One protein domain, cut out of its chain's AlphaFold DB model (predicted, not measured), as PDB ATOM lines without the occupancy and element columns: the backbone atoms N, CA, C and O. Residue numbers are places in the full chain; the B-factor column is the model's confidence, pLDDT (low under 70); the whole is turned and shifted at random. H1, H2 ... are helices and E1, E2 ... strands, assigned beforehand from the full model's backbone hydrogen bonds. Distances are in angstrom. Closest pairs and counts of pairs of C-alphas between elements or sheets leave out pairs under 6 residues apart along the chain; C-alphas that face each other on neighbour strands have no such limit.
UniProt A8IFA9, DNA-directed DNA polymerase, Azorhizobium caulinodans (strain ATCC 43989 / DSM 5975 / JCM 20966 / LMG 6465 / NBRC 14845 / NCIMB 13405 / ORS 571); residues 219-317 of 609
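Overview. This is residues 219 to 317 of the 609 residues of the protein "DNA-directed DNA polymerase" of Azorhizobium caulinodans (strain ATCC 43989 / DSM 5975 / JCM 20966 / LMG 6465 / NBRC 14845 / NCIMB 13405 / ORS 571) (UniProt A8IFA9). A long two-stranded hairpin, E1 and E2 with the loop of residues 236 to 251 at its tip, reaches away from a loose head of four helices. In the head H4 is the longest helix, with H1 and H3 packed on its part nearer residue 302, while H2 is near H4 without touching it. The printed part has 99 residues, in the order H1, E1, E2, H2, H3, H4, with an antiparallel sheet E1 - E2; the class is mixed, helices and strands. The whole is loose, with a radius of gyration of the C-alphas of 17.8 A, and elongated, spanning 51 by 30 by 27 A.

Arrangement. Begin at E1, residues 229 to 235, and E2, residues 252 to 258, an antiparallel hairpin whose directions stand at 153 degrees. Look there for N 231 and O 256, 2.9 A apart, and N 254 and O 233, 2.8 A apart, within hydrogen-bond range. In the head, H4, residues 302 to 317, touches H1, residues 219 to 225, with its residues 303 to 310 alone; the closest C-alphas, of Leu 222 and Glu 303, are 7.0 A apart. These two helices run opposite ways at a shallow tilt of 16 degrees. H4 touches H3, residues 293 to 297, with its residues 304 to 308 alone; the closest C-alphas, of Leu 296 and Ala 304, are 5.3 A apart. H2, residues 265 to 276, and H4 are near each other, with 5 pairs of C-alphas within 10 A, while H2 is apart from H1 and H3. Every O i to N i+4 pair is within hydrogen-bond range in H1, H2 and H3; in H4 11 of 12 are.

Along the chain. Find C-alpha 229 at (117.099, 159.679, 122.550); from there E1 runs 18.8 A to C-alpha 235, and E2 returns over 18.6 A. H2 measures 16.1 A, H1 9.7 A and H3 5.9 A. H4 runs 23.3 A from C-alpha 302 at (133.950, 168.684, 115.977) to C-alpha 317 at (127.431, 183.665, 132.616).

Size, cuts and confidence. The farthest C-alphas, of Arg 242 and His 298, are 52.7 A apart. The links E1 to E2 and H2 to H3 are long, 16 residues each. The printed part has no cut, and no printed residue is under pLDDT 70 in this model.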
ATOM      1  N   GLU A 219     123.719 175.830 121.962       96.25
ATOM      2  CA  GLU A 219     122.691 174.852 122.332       96.25
ATOM      3  C   GLU A 219     121.971 174.303 121.100       96.25
ATOM      4  O   GLU A 219     121.778 173.089 121.012       96.25
ATOM      5  N   ALA A 220     121.621 175.153 120.132       95.75
ATOM      6  CA  ALA A 220     120.993 174.723 118.886       95.75
ATOM      7  C   ALA A 220     121.936 173.842 118.045       95.75
ATOM      8  O   ALA A 220     121.539 172.758 117.604       95.75
ATOM      9  N   GLU A 221     123.198 174.252 117.888       96.38
ATOM     10  CA  GLU A 221     124.229 173.485 117.177       96.38
ATOM     11  C   GLU A 221     124.449 172.106 117.825       96.38
ATOM     12  O   GLU A 221     124.413 171.068 117.155       96.38
ATOM     13  N   LEU A 222     124.601 172.069 119.152       95.94
ATOM     14  CA  LEU A 222     124.805 170.833 119.911       95.94
ATOM     15  C   LEU A 222     123.565 169.939 119.916       95.94
ATOM     16  O   LEU A 222     123.699 168.716 119.887       95.94
ATOM     17  N   GLN A 223     122.364 170.518 119.932       94.12
ATOM     18  CA  GLN A 223     121.120 169.758 119.862       94.12
ATOM     19  C   GLN A 223     120.930 169.106 118.486       94.12
ATOM     20  O   GLN A 223     120.401 167.994 118.414       94.12
ATOM     21  N   SER A 224     121.400 169.757 117.417       93.62
ATOM     22  CA  SER A 224     121.464 169.171 116.075       93.62
ATOM     23  C   SER A 224     122.519 168.062 115.994       93.62
ATOM     24  O   SER A 224     122.259 166.980 115.468       93.62
ATOM     25  N   ALA A 225     123.708 168.286 116.561       93.50
ATOM     26  CA  ALA A 225     124.800 167.313 116.527       93.50
ATOM     27  C   ALA A 225     124.546 166.069 117.403       93.50
ATOM     28  O   ALA A 225     125.006 164.961 117.083       93.50
ATOM     29  N   PHE A 226     123.795 166.241 118.494       94.75
ATOM     30  CA  PHE A 226     123.382 165.198 119.424       94.75
ATOM     31  C   PHE A 226     121.849 165.148 119.545       94.75
ATOM     32  O   PHE A 226     121.285 165.709 120.491       94.75
ATOM     33  N   PRO A 227     121.164 164.437 118.627       91.00
ATOM     34  CA  PRO A 227     119.709 164.348 118.646       91.00
ATOM     35  C   PRO A 227     119.182 163.686 119.929       91.00
ATOM     36  O   PRO A 227     119.908 162.905 120.568       91.00
ATOM     37  N   PRO A 228     117.917 163.965 120.299       93.31
ATOM     38  CA  PRO A 228     117.267 163.342 121.444       93.31
ATOM     39  C   PRO A 228     117.271 161.813 121.346       93.31
ATOM     40  O   PRO A 228     117.334 161.245 120.254       93.31
ATOM     41  N   TRP A 229     117.193 161.138 122.490       93.12
ATOM     42  CA  TRP A 229     117.099 159.679 122.550       93.12
ATOM     43  C   TRP A 229     115.998 159.231 123.505       93.12
ATOM     44  O   TRP A 229     115.682 159.913 124.480       93.12
ATOM     45  N   GLU A 230     115.433 158.059 123.235       92.75
ATOM     46  CA  GLU A 230     114.426 157.447 124.094       92.75
ATOM     47  C   GLU A 230     115.080 156.650 125.220       92.75
ATOM     48  O   GLU A 230     116.044 155.911 125.012       92.75
ATOM     49  N   VAL A 231     114.532 156.781 126.426       89.06
ATOM     50  CA  VAL A 231     114.871 155.915 127.555       89.06
ATOM     51  C   VAL A 231     113.611 155.237 128.058       89.06
ATOM     52  O   VAL A 231     112.640 155.899 128.435       89.06
ATOM     53  N   GLU A 232     113.660 153.913 128.116       91.44
ATOM     54  CA  GLU A 232     112.633 153.084 128.728       91.44
ATOM     55  C   GLU A 232     113.021 152.734 130.166       91.44
ATOM     56  O   GLU A 232     114.171 152.414 130.465       91.44
ATOM     57  N   SER A 233     112.063 152.814 131.086       89.12
ATOM     58  CA  SER A 233     112.250 152.360 132.465       89.12
ATOM     59  C   SER A 233     110.996 151.669 132.976       89.12
ATOM     60  O   SER A 233     109.882 152.141 132.742       89.12
ATOM     61  N   VAL A 234     111.170 150.559 133.687       89.69
ATOM     62  CA  VAL A 234     110.060 149.876 134.352       89.69
ATOM     63  C   VAL A 234     109.720 150.642 135.624       89.69
ATOM     64  O   VAL A 234     110.568 150.841 136.493       89.69
ATOM     65  N   PHE A 235     108.471 151.086 135.742       88.56
ATOM     66  CA  PHE A 235     107.969 151.737 136.943       88.56
ATOM     67  C   PHE A 235     106.892 150.879 137.592       88.56
ATOM     68  O   PHE A 235     105.888 150.554 136.965       88.56
ATOM     69  N   VAL A 236     107.092 150.568 138.872       90.12
ATOM     70  CA  VAL A 236     106.114 149.867 139.707       90.12
ATOM     71  C   VAL A 236     105.495 150.881 140.674       90.12
ATOM     72  O   VAL A 236     106.191 151.383 141.563       90.12
ATOM     73  N   PRO A 237     104.205 151.229 140.528       88.75
ATOM     74  CA  PRO A 237     103.544 152.158 141.432       88.75
ATOM     75  C   PRO A 237     103.489 151.611 142.859       88.75
ATOM     76  O   PRO A 237     103.038 150.490 143.094       88.75
ATOM     77  N   LYS A 238     103.892 152.427 143.838       92.12
ATOM     78  CA  LYS A 238     103.774 152.087 145.269       92.12
ATOM     79  C   LYS A 238     102.363 152.305 145.827       92.12
ATOM     80  O   LYS A 238     102.029 151.778 146.886       92.12
ATOM     81  N   VAL A 239     101.538 153.067 145.111       90.25
ATOM     82  CA  VAL A 239     100.157 153.417 145.463       90.25
ATOM     83  C   VAL A 239      99.298 153.461 144.201       90.25
ATOM     84  O   VAL A 239      99.816 153.688 143.106       90.25
ATOM     85  N   ASN A 240      97.988 153.272 144.363       89.00
ATOM     86  CA  ASN A 240      97.028 153.495 143.286       89.00
ATOM     87  C   ASN A 240      96.951 154.997 142.973       89.00
ATOM     88  O   ASN A 240      96.911 155.820 143.887       89.00
ATOM     89  N   ASN A 241      96.905 155.366 141.693       88.50
ATOM     90  CA  ASN A 241      96.667 156.743 141.264       88.50
ATOM     91  C   ASN A 241      95.710 156.738 140.072       88.50
ATOM     92  O   ASN A 241      96.126 156.522 138.935       88.50
ATOM     93  N   ARG A 242      94.427 156.990 140.345       85.31
ATOM     94  CA  ARG A 242      93.351 156.928 139.346       85.31
ATOM     95  C   ARG A 242      93.522 157.958 138.225       85.31
ATOM     96  O   ARG A 242      93.232 157.642 137.082       85.31
ATOM     97  N   VAL A 243      94.049 159.147 138.532       85.25
ATOM     98  CA  VAL A 243      94.261 160.231 137.552       85.25
ATOM     99  C   VAL A 243      95.372 159.890 136.558       85.25
ATOM    100  O   VAL A 243      95.293 160.245 135.390       85.25
ATOM    101  N   ARG A 244      96.408 159.177 137.010       80.12
ATOM    102  CA  ARG A 244      97.538 158.751 136.169       80.12
ATOM    103  C   ARG A 244      97.410 157.314 135.650       80.12
ATOM    104  O   ARG A 244      98.342 156.826 135.020       80.12
ATOM    105  N   GLY A 245      96.300 156.630 135.942       85.50
ATOM    106  CA  GLY A 245      96.070 155.233 135.559       85.50
ATOM    107  C   GLY A 245      96.981 154.215 136.261       85.50
ATOM    108  O   GLY A 245      97.176 153.117 135.754       85.50
ATOM    109  N   TYR A 246      97.580 154.557 137.407       90.44
ATOM    110  CA  TYR A 246      98.520 153.669 138.098       90.44
ATOM    111  C   TYR A 246      97.795 152.678 139.004       90.44
ATOM    112  O   TYR A 246      97.023 153.083 139.878       90.44
ATOM    113  N   VAL A 247      98.143 151.399 138.871       89.06
ATOM    114  CA  VAL A 247      97.725 150.328 139.782       89.06
ATOM    115  C   VAL A 247      98.926 149.903 140.624       89.06
ATOM    116  O   VAL A 247      99.999 149.610 140.095       89.06
ATOM    117  N   LYS A 248      98.767 149.906 141.951       91.44
ATOM    118  CA  LYS A 248      99.810 149.530 142.910       91.44
ATOM    119  C   LYS A 248     100.337 148.135 142.581       91.44
ATOM    120  O   LYS A 248      99.564 147.192 142.479       91.44
ATOM    121  N   GLY A 249     101.655 148.012 142.457       86.94
ATOM    122  CA  GLY A 249     102.327 146.739 142.195       86.94
ATOM    123  C   GLY A 249     102.323 146.278 140.734       86.94
ATOM    124  O   GLY A 249     103.037 145.330 140.430       86.94
ATOM    125  N   VAL A 250     101.602 146.946 139.823       90.31
ATOM    126  CA  VAL A 250     101.593 146.583 138.396       90.31
ATOM    127  C   VAL A 250     102.697 147.353 137.660       90.31
ATOM    128  O   VAL A 250     102.608 148.581 137.565       90.31
ATOM    129  N   PRO A 251     103.752 146.684 137.156       88.56
ATOM    130  CA  PRO A 251     104.792 147.345 136.380       88.56
ATOM    131  C   PRO A 251     104.232 147.862 135.054       88.56
ATOM    132  O   PRO A 251     103.483 147.169 134.371       88.56
ATOM    133  N   PHE A 252     104.660 149.052 134.646       88.31
ATOM    134  CA  PHE A 252     104.508 149.512 133.267       88.31
ATOM    135  C   PHE A 252     105.776 150.223 132.790       88.31
ATOM    136  O   PHE A 252     106.565 150.735 133.592       88.31
ATOM    137  N   THR A 253     105.973 150.261 131.473       87.38
ATOM    138  CA  THR A 253     107.134 150.907 130.853       87.38
ATOM    139  C   THR A 253     106.882 152.399 130.680       87.38
ATOM    140  O   THR A 253     105.965 152.814 129.974       87.38
ATOM    141  N   LYS A 254     107.719 153.228 131.306       86.69
ATOM    142  CA  LYS A 254     107.793 154.664 131.029       86.69
ATOM    143  C   LYS A 254     108.785 154.904 129.904       86.69
ATOM    144  O   LYS A 254     109.973 154.645 130.089       86.69
ATOM    145  N   ARG A 255     108.290 155.443 128.792       90.38
ATOM    146  CA  ARG A 255     109.098 156.039 127.725       90.38
ATOM    147  C   ARG A 255     109.278 157.521 127.999       90.38
ATOM    148  O   ARG A 255     108.320 158.199 128.373       90.38
ATOM    149  N   ARG A 256     110.505 158.006 127.861       90.75
ATOM    150  CA  ARG A 256     110.816 159.433 127.922       90.75
ATOM    151  C   ARG A 256     111.830 159.780 126.842       90.75
ATOM    152  O   ARG A 256     112.913 159.195 126.805       90.75
ATOM    153  N   THR A 257     111.510 160.806 126.070       92.69
ATOM    154  CA  THR A 257     112.464 161.476 125.195       92.69
ATOM    155  C   THR A 257     113.387 162.336 126.048       92.69
ATOM    156  O   THR A 257     112.939 163.225 126.779       92.69
ATOM    157  N   ILE A 258     114.689 162.065 125.998       92.88
ATOM    158  CA  ILE A 258     115.709 162.874 126.660       92.88
ATOM    159  C   ILE A 258     116.409 163.726 125.606       92.88
ATOM    160  O   ILE A 258     117.037 163.208 124.684       92.88
ATOM    161  N   HIS A 259     116.319 165.043 125.776       94.00
ATOM    162  CA  HIS A 259     117.090 166.010 125.001       94.00
ATOM    163  C   HIS A 259     118.520 166.114 125.538       94.00
ATOM    164  O   HIS A 259     118.775 165.943 126.739       94.00
ATOM    165  N   PHE A 260     119.463 166.400 124.641       95.44
ATOM    166  CA  PHE A 260     120.853 166.579 125.027       95.44
ATOM    167  C   PHE A 260     120.980 167.807 125.933       95.44
ATOM    168  O   PHE A 260     120.327 168.822 125.727       95.44
ATOM    169  N   LYS A 261     121.802 167.695 126.980       94.94
ATOM    170  CA  LYS A 261     122.026 168.779 127.943       94.94
ATOM    171  C   LYS A 261     123.517 169.090 127.939       94.94
ATOM    172  O   LYS A 261     124.253 168.353 128.596       94.94
ATOM    173  N   PRO A 262     123.959 170.138 127.227       93.62
ATOM    174  CA  PRO A 262     125.375 170.483 127.118       93.62
ATOM    175  C   PRO A 262     126.074 170.749 128.459       93.62
ATOM    176  O   PRO A 262     127.268 170.517 128.585       93.62
ATOM    177  N   SER A 263     125.337 171.159 129.495       92.31
ATOM    178  CA  SER A 263     125.877 171.347 130.850       92.31
ATOM    179  C   SER A 263     126.071 170.045 131.641       92.31
ATOM    180  O   SER A 263     126.759 170.023 132.663       92.31
ATOM    181  N   SER A 264     125.487 168.926 131.194       94.19
ATOM    182  CA  SER A 264     125.598 167.635 131.874       94.19
ATOM    183  C   SER A 264     126.810 166.855 131.371       94.19
ATOM    184  O   SER A 264     126.815 166.327 130.258       94.19
ATOM    185  N   ARG A 265     127.822 166.706 132.236       93.44
ATOM    186  CA  ARG A 265     129.021 165.893 131.953       93.44
ATOM    187  C   ARG A 265     128.674 164.440 131.617       93.44
ATOM    188  O   ARG A 265     129.279 163.863 130.718       93.44
ATOM    189  N   ASP A 266     127.644 163.896 132.265       92.69
ATOM    190  CA  ASP A 266     127.131 162.548 131.995       92.69
ATOM    191  C   ASP A 266     126.517 162.445 130.587       92.69
ATOM    192  O   ASP A 266     126.794 161.487 129.864       92.69
ATOM    193  N   HIS A 267     125.732 163.446 130.157       95.06
ATOM    194  CA  HIS A 267     125.200 163.480 128.789       95.06
ATOM    195  C   HIS A 267     126.334 163.597 127.768       95.06
ATOM    196  O   HIS A 267     126.335 162.850 126.791       95.06
ATOM    197  N   ILE A 268     127.306 164.489 127.994       95.25
ATOM    198  CA  ILE A 268     128.465 164.651 127.103       95.25
ATOM    199  C   ILE A 268     129.187 163.316 126.927       95.25
ATOM    200  O   ILE A 268     129.339 162.839 125.801       95.25
ATOM    201  N   ALA A 269     129.580 162.680 128.032       94.19
ATOM    202  CA  ALA A 269     130.310 161.422 127.983       94.19
ATOM    203  C   ALA A 269     129.506 160.316 127.293       94.19
ATOM    204  O   ALA A 269     130.045 159.589 126.459       94.19
ATOM    205  N   GLY A 270     128.212 160.207 127.610       93.50
ATOM    206  CA  GLY A 270     127.316 159.235 126.990       93.50
ATOM    207  C   GLY A 270     127.190 159.425 125.478       93.50
ATOM    208  O   GLY A 270     127.249 158.451 124.732       93.50
ATOM    209  N   ARG A 271     127.069 160.671 125.004       94.00
ATOM    210  CA  ARG A 271     126.941 160.964 123.569       94.00
ATOM    211  C   ARG A 271     128.243 160.773 122.804       94.00
ATOM    212  O   ARG A 271     128.199 160.220 121.710       94.00
ATOM    213  N   LEU A 272     129.383 161.156 123.376       94.31
ATOM    214  CA  LEU A 272     130.692 160.900 122.768       94.31
ATOM    215  C   LEU A 272     130.972 159.393 122.656       94.31
ATOM    216  O   LEU A 272     131.425 158.930 121.610       94.31
ATOM    217  N   LYS A 273     130.618 158.610 123.684       93.88
ATOM    218  CA  LYS A 273     130.658 157.138 123.640       93.88
ATOM    219  C   LYS A 273     129.757 156.572 122.547       93.88
ATOM    220  O   LYS A 273     130.216 155.794 121.722       93.88
ATOM    221  N   ALA A 274     128.489 156.976 122.523       92.31
ATOM    222  CA  ALA A 274     127.507 156.422 121.594       92.31
ATOM    223  C   ALA A 274     127.785 156.784 120.126       92.31
ATOM    224  O   ALA A 274     127.557 155.962 119.247       92.31
ATOM    225  N   LYS A 275     128.256 158.009 119.855       93.38
ATOM    226  CA  LYS A 275     128.480 158.504 118.489       93.38
ATOM    227  C   LYS A 275     129.844 158.102 117.929       93.38
ATOM    228  O   LYS A 275     129.937 157.797 116.747       93.38
ATOM    229  N   TYR A 276     130.885 158.112 118.764       93.56
ATOM    230  CA  TYR A 276     132.275 157.968 118.319       93.56
ATOM    231  C   TYR A 276     133.021 156.790 118.951       93.56
ATOM    232  O   TYR A 276     134.198 156.601 118.665       93.56
ATOM    233  N   GLY A 277     132.384 156.018 119.836       92.56
ATOM    234  CA  GLY A 277     133.069 154.957 120.575       92.56
ATOM    235  C   GLY A 277     134.140 155.488 121.530       92.56
ATOM    236  O   GLY A 277     135.108 154.793 121.807       92.56
ATOM    237  N   TRP A 278     134.009 156.733 122.009       92.62
ATOM    238  CA  TRP A 278     135.022 157.351 122.865       92.62
ATOM    239  C   TRP A 278     135.251 156.560 124.162       92.62
ATOM    240  O   TRP A 278     134.336 156.410 124.971       92.62
ATOM    241  N   GLU A 279     136.489 156.132 124.403       90.69
ATOM    242  CA  GLU A 279     136.903 155.470 125.642       90.69
ATOM    243  C   GLU A 279     137.639 156.458 126.568       90.69
ATOM    244  O   GLU A 279     138.757 156.880 126.256       90.69
ATOM    245  N   PRO A 280     137.043 156.857 127.711       87.69
ATOM    246  CA  PRO A 280     137.677 157.782 128.645       87.69
ATOM    247  C   PRO A 280     138.919 157.168 129.292       87.69
ATOM    248  O   PRO A 280     138.866 156.058 129.821       87.69
ATOM    249  N   SER A 281     140.021 157.916 129.303       81.69
ATOM    250  CA  SER A 281     141.254 157.555 130.013       81.69
ATOM    251  C   SER A 281     141.311 158.093 131.441       81.69
ATOM    252  O   SER A 281     142.059 157.566 132.261       81.69
ATOM    253  N   GLU A 282     140.536 159.136 131.740       80.75
ATOM    254  CA  GLU A 282     140.495 159.796 133.043       80.75
ATOM    255  C   GLU A 282     139.108 159.694 133.670       80.75
ATOM    256  O   GLU A 282     138.077 159.836 133.001       80.75
ATOM    257  N   PHE A 283     139.099 159.497 134.985       85.19
ATOM    258  CA  PHE A 283     137.892 159.360 135.785       85.19
ATOM    259  C   PHE A 283     137.971 160.277 137.005       85.19
ATOM    260  O   PHE A 283     139.050 160.565 137.517       85.19
ATOM    261  N   THR A 284     136.818 160.755 137.456       86.19
ATOM    262  CA  THR A 284     136.681 161.458 138.735       86.19
ATOM    263  C   THR A 284     136.883 160.485 139.899       86.19
ATOM    264  O   THR A 284     136.726 159.281 139.712       86.19
ATOM    265  N   ASP A 285     137.070 160.991 141.120       78.81
ATOM    266  CA  ASP A 285     137.135 160.159 142.338       78.81
ATOM    267  C   ASP A 285     135.884 159.270 142.528       78.81
ATOM    268  O   ASP A 285     135.957 158.186 143.098       78.81
ATOM    269  N   GLU A 286     134.738 159.695 141.983       82.00
ATOM    270  CA  GLU A 286     133.471 158.944 141.964       82.00
ATOM    271  C   GLU A 286     133.383 157.876 140.849       82.00
ATOM    272  O   GLU A 286     132.338 157.257 140.657       82.00
ATOM    273  N   GLY A 287     134.445 157.677 140.062       84.56
ATOM    274  CA  GLY A 287     134.498 156.695 138.973       84.56
ATOM    275  C   GLY A 287     133.755 157.088 137.689       84.56
ATOM    276  O   GLY A 287     133.632 156.268 136.777       84.56
ATOM    277  N   LYS A 288     133.257 158.325 137.572       88.69
ATOM    278  CA  LYS A 288     132.639 158.838 136.338       88.69
ATOM    279  C   LYS A 288     133.695 159.310 135.336       88.69
ATOM    280  O   LYS A 288     134.734 159.812 135.764       88.69
ATOM    281  N   PRO A 289     133.447 159.208 134.014       89.56
ATOM    282  CA  PRO A 289     134.324 159.800 133.008       89.56
ATOM    283  C   PRO A 289     134.574 161.278 133.289       89.56
ATOM    284  O   PRO A 289     133.630 162.057 133.441       89.56
ATOM    285  N   LYS A 290     135.843 161.669 133.332       89.44
ATOM    286  CA  LYS A 290     136.213 163.070 133.472       89.44
ATOM    287  C   LYS A 290     135.963 163.776 132.141       89.44
ATOM    288  O   LYS A 290     136.441 163.347 131.095       89.44
ATOM    289  N   VAL A 291     135.180 164.846 132.184       89.50
ATOM    290  CA  VAL A 291     134.889 165.702 131.032       89.50
ATOM    291  C   VAL A 291     135.135 167.127 131.489       89.50
ATOM    292  O   VAL A 291     134.275 167.713 132.142       89.50
ATOM    293  N   ASP A 292     136.299 167.675 131.182       86.75
ATOM    294  CA  ASP A 292     136.676 169.064 131.435       86.75
ATOM    295  C   ASP A 292     137.251 169.696 130.156       86.75
ATOM    296  O   ASP A 292     137.252 169.079 129.091       86.75
ATOM    297  N   GLU A 293     137.654 170.962 130.242       82.50
ATOM    298  CA  GLU A 293     138.229 171.702 129.112       82.50
ATOM    299  C   GLU A 293     139.494 171.022 128.567       82.50
ATOM    300  O   GLU A 293     139.668 170.934 127.354       82.50
ATOM    301  N   ASP A 294     140.321 170.466 129.457       80.56
ATOM    302  CA  ASP A 294     141.548 169.753 129.109       80.56
ATOM    303  C   ASP A 294     141.233 168.495 128.292       80.56
ATOM    304  O   ASP A 294     141.686 168.376 127.154       80.56
ATOM    305  N   VAL A 295     140.357 167.616 128.791       87.06
ATOM    306  CA  VAL A 295     139.930 166.415 128.060       87.06
ATOM    307  C   VAL A 295     139.315 166.792 126.714       87.06
ATOM    308  O   VAL A 295     139.723 166.247 125.693       87.06
ATOM    309  N   LEU A 296     138.368 167.739 126.683       89.69
ATOM    310  CA  LEU A 296     137.675 168.131 125.451       89.69
ATOM    311  C   LEU A 296     138.624 168.726 124.401       89.69
ATOM    312  O   LEU A 296     138.437 168.466 123.214       89.69
ATOM    313  N   SER A 297     139.643 169.484 124.816       82.94
ATOM    314  CA  SER A 297     140.598 170.120 123.897       82.94
ATOM    315  C   SER A 297     141.458 169.125 123.108       82.94
ATOM    316  O   SER A 297     141.887 169.435 121.996       82.94
ATOM    317  N   HIS A 298     141.663 167.919 123.645       83.69
ATOM    318  CA  HIS A 298     142.452 166.858 123.015       83.69
ATOM    319  C   HIS A 298     141.609 165.893 122.168       83.69
ATOM    320  O   HIS A 298     142.161 165.008 121.511       83.69
ATOM    321  N   LEU A 299     140.278 166.027 122.176       88.56
ATOM    322  CA  LEU A 299     139.412 165.161 121.382       88.56
ATOM    323  C   LEU A 299     139.334 165.647 119.926       88.56
ATOM    324  O   LEU A 299     139.114 166.833 119.681       88.56
ATOM    325  N   PRO A 300     139.421 164.739 118.937       90.50
ATOM    326  CA  PRO A 300     139.384 165.102 117.519       90.50
ATOM    327  C   PRO A 300     137.965 165.413 117.003       90.50
ATOM    328  O   PRO A 300     137.782 165.651 115.810       90.50
ATOM    329  N   TYR A 301     136.947 165.376 117.867       92.38
ATOM    330  CA  TYR A 301     135.546 165.493 117.469       92.38
ATOM    331  C   TYR A 301     135.141 166.962 117.275       92.38
ATOM    332  O   TYR A 301     135.405 167.775 118.166       92.38
ATOM    333  N   PRO A 302     134.440 167.320 116.182       90.94
ATOM    334  CA  PRO A 302     133.950 168.684 115.977       90.94
ATOM    335  C   PRO A 302     133.116 169.205 117.157       90.94
ATOM    336  O   PRO A 302     133.310 170.335 117.603       90.94
ATOM    337  N   GLU A 303     132.255 168.363 117.736       93.44
ATOM    338  CA  GLU A 303     131.415 168.740 118.874       93.44
ATOM    339  C   GLU A 303     132.208 168.985 120.156       93.44
ATOM    340  O   GLU A 303     131.716 169.681 121.038       93.44
ATOM    341  N   ALA A 304     133.428 168.453 120.286       93.12
ATOM    342  CA  ALA A 304     134.243 168.697 121.473       93.12
ATOM    343  C   ALA A 304     134.625 170.181 121.593       93.12
ATOM    344  O   ALA A 304     134.609 170.730 122.696       93.12
ATOM    345  N   LYS A 305     134.875 170.853 120.458       92.19
ATOM    346  CA  LYS A 305     135.129 172.301 120.414       92.19
ATOM    347  C   LYS A 305     133.892 173.101 120.825       92.19
ATOM    348  O   LYS A 305     134.001 173.971 121.683       92.19
ATOM    349  N   LEU A 306     132.722 172.748 120.283       94.81
ATOM    350  CA  LEU A 306     131.442 173.379 120.636       94.81
ATOM    351  C   LEU A 306     131.110 173.203 122.122       94.81
ATOM    352  O   LEU A 306     130.681 174.141 122.786       94.81
ATOM    353  N   LEU A 307     131.348 172.009 122.668       95.44
ATOM    354  CA  LEU A 307     131.163 171.729 124.089       95.44
ATOM    355  C   LEU A 307     132.125 172.533 124.963       95.44
ATOM    356  O   LEU A 307     131.700 173.077 125.979       95.44
ATOM    357  N   SER A 308     133.400 172.621 124.578       94.06
ATOM    358  CA  SER A 308     134.386 173.427 125.301       94.06
ATOM    359  C   SER A 308     133.952 174.895 125.361       94.06
ATOM    360  O   SER A 308     133.884 175.484 126.443       94.06
ATOM    361  N   GLU A 309     133.544 175.455 124.218       95.19
ATOM    362  CA  GLU A 309     133.043 176.826 124.143       95.19
ATOM    363  C   GLU A 309     131.766 177.018 124.975       95.19
ATOM    364  O   GLU A 309     131.696 177.955 125.771       95.19
ATOM    365  N   TYR A 310     130.793 176.104 124.877       96.25
ATOM    366  CA  TYR A 310     129.551 176.161 125.656       96.25
ATOM    367  C   TYR A 310     129.838 176.226 127.159       96.25
ATOM    368  O   TYR A 310     129.290 177.068 127.870       96.25
ATOM    369  N   LEU A 311     130.730 175.368 127.655       95.12
ATOM    370  CA  LEU A 311     131.079 175.316 129.073       95.12
ATOM    371  C   LEU A 311     131.846 176.565 129.521       95.12
ATOM    372  O   LEU A 311     131.679 177.016 130.658       95.12
ATOM    373  N   MET A 312     132.665 177.142 128.639       95.31
ATOM    374  CA  MET A 312     133.334 178.418 128.884       95.31
ATOM    375  C   MET A 312     132.321 179.566 128.985       95.31
ATOM    376  O   MET A 312     132.380 180.354 129.932       95.31
ATOM    377  N   VAL A 313     131.363 179.641 128.057       96.94
ATOM    378  CA  VAL A 313     130.277 180.634 128.064       96.94
ATOM    379  C   VAL A 313     129.405 180.474 129.311       96.94
ATOM    380  O   VAL A 313     129.148 181.452 130.012       96.94
ATOM    381  N   GLU A 314     129.018 179.246 129.663       96.00
ATOM    382  CA  GLU A 314     128.255 178.947 130.880       96.00
ATOM    383  C   GLU A 314     129.006 179.389 132.144       96.00
ATOM    384  O   GLU A 314     128.414 180.000 133.037       96.00
ATOM    385  N   LYS A 315     130.326 179.167 132.199       95.62
ATOM    386  CA  LYS A 315     131.178 179.651 133.292       95.62
ATOM    387  C   LYS A 315     131.174 181.181 133.383       95.62
ATOM    388  O   LYS A 315     131.037 181.705 134.487       95.62
ATOM    389  N   ARG A 316     131.291 181.902 132.259       97.56
ATOM    390  CA  ARG A 316     131.249 183.380 132.232       97.56
ATOM    391  C   ARG A 316     129.885 183.921 132.656       97.56
ATOM    392  O   ARG A 316     129.832 184.808 133.502       97.56
ATOM    393  N   LEU A 317     128.791 183.334 132.169       98.00
ATOM    394  CA  LEU A 317     127.431 183.665 132.616       98.00
ATOM    395  C   LEU A 317     127.260 183.439 134.123       98.00
ATOM    396  O   LEU A 317     126.659 184.269 134.806       98.00
TER     397      LEU A 317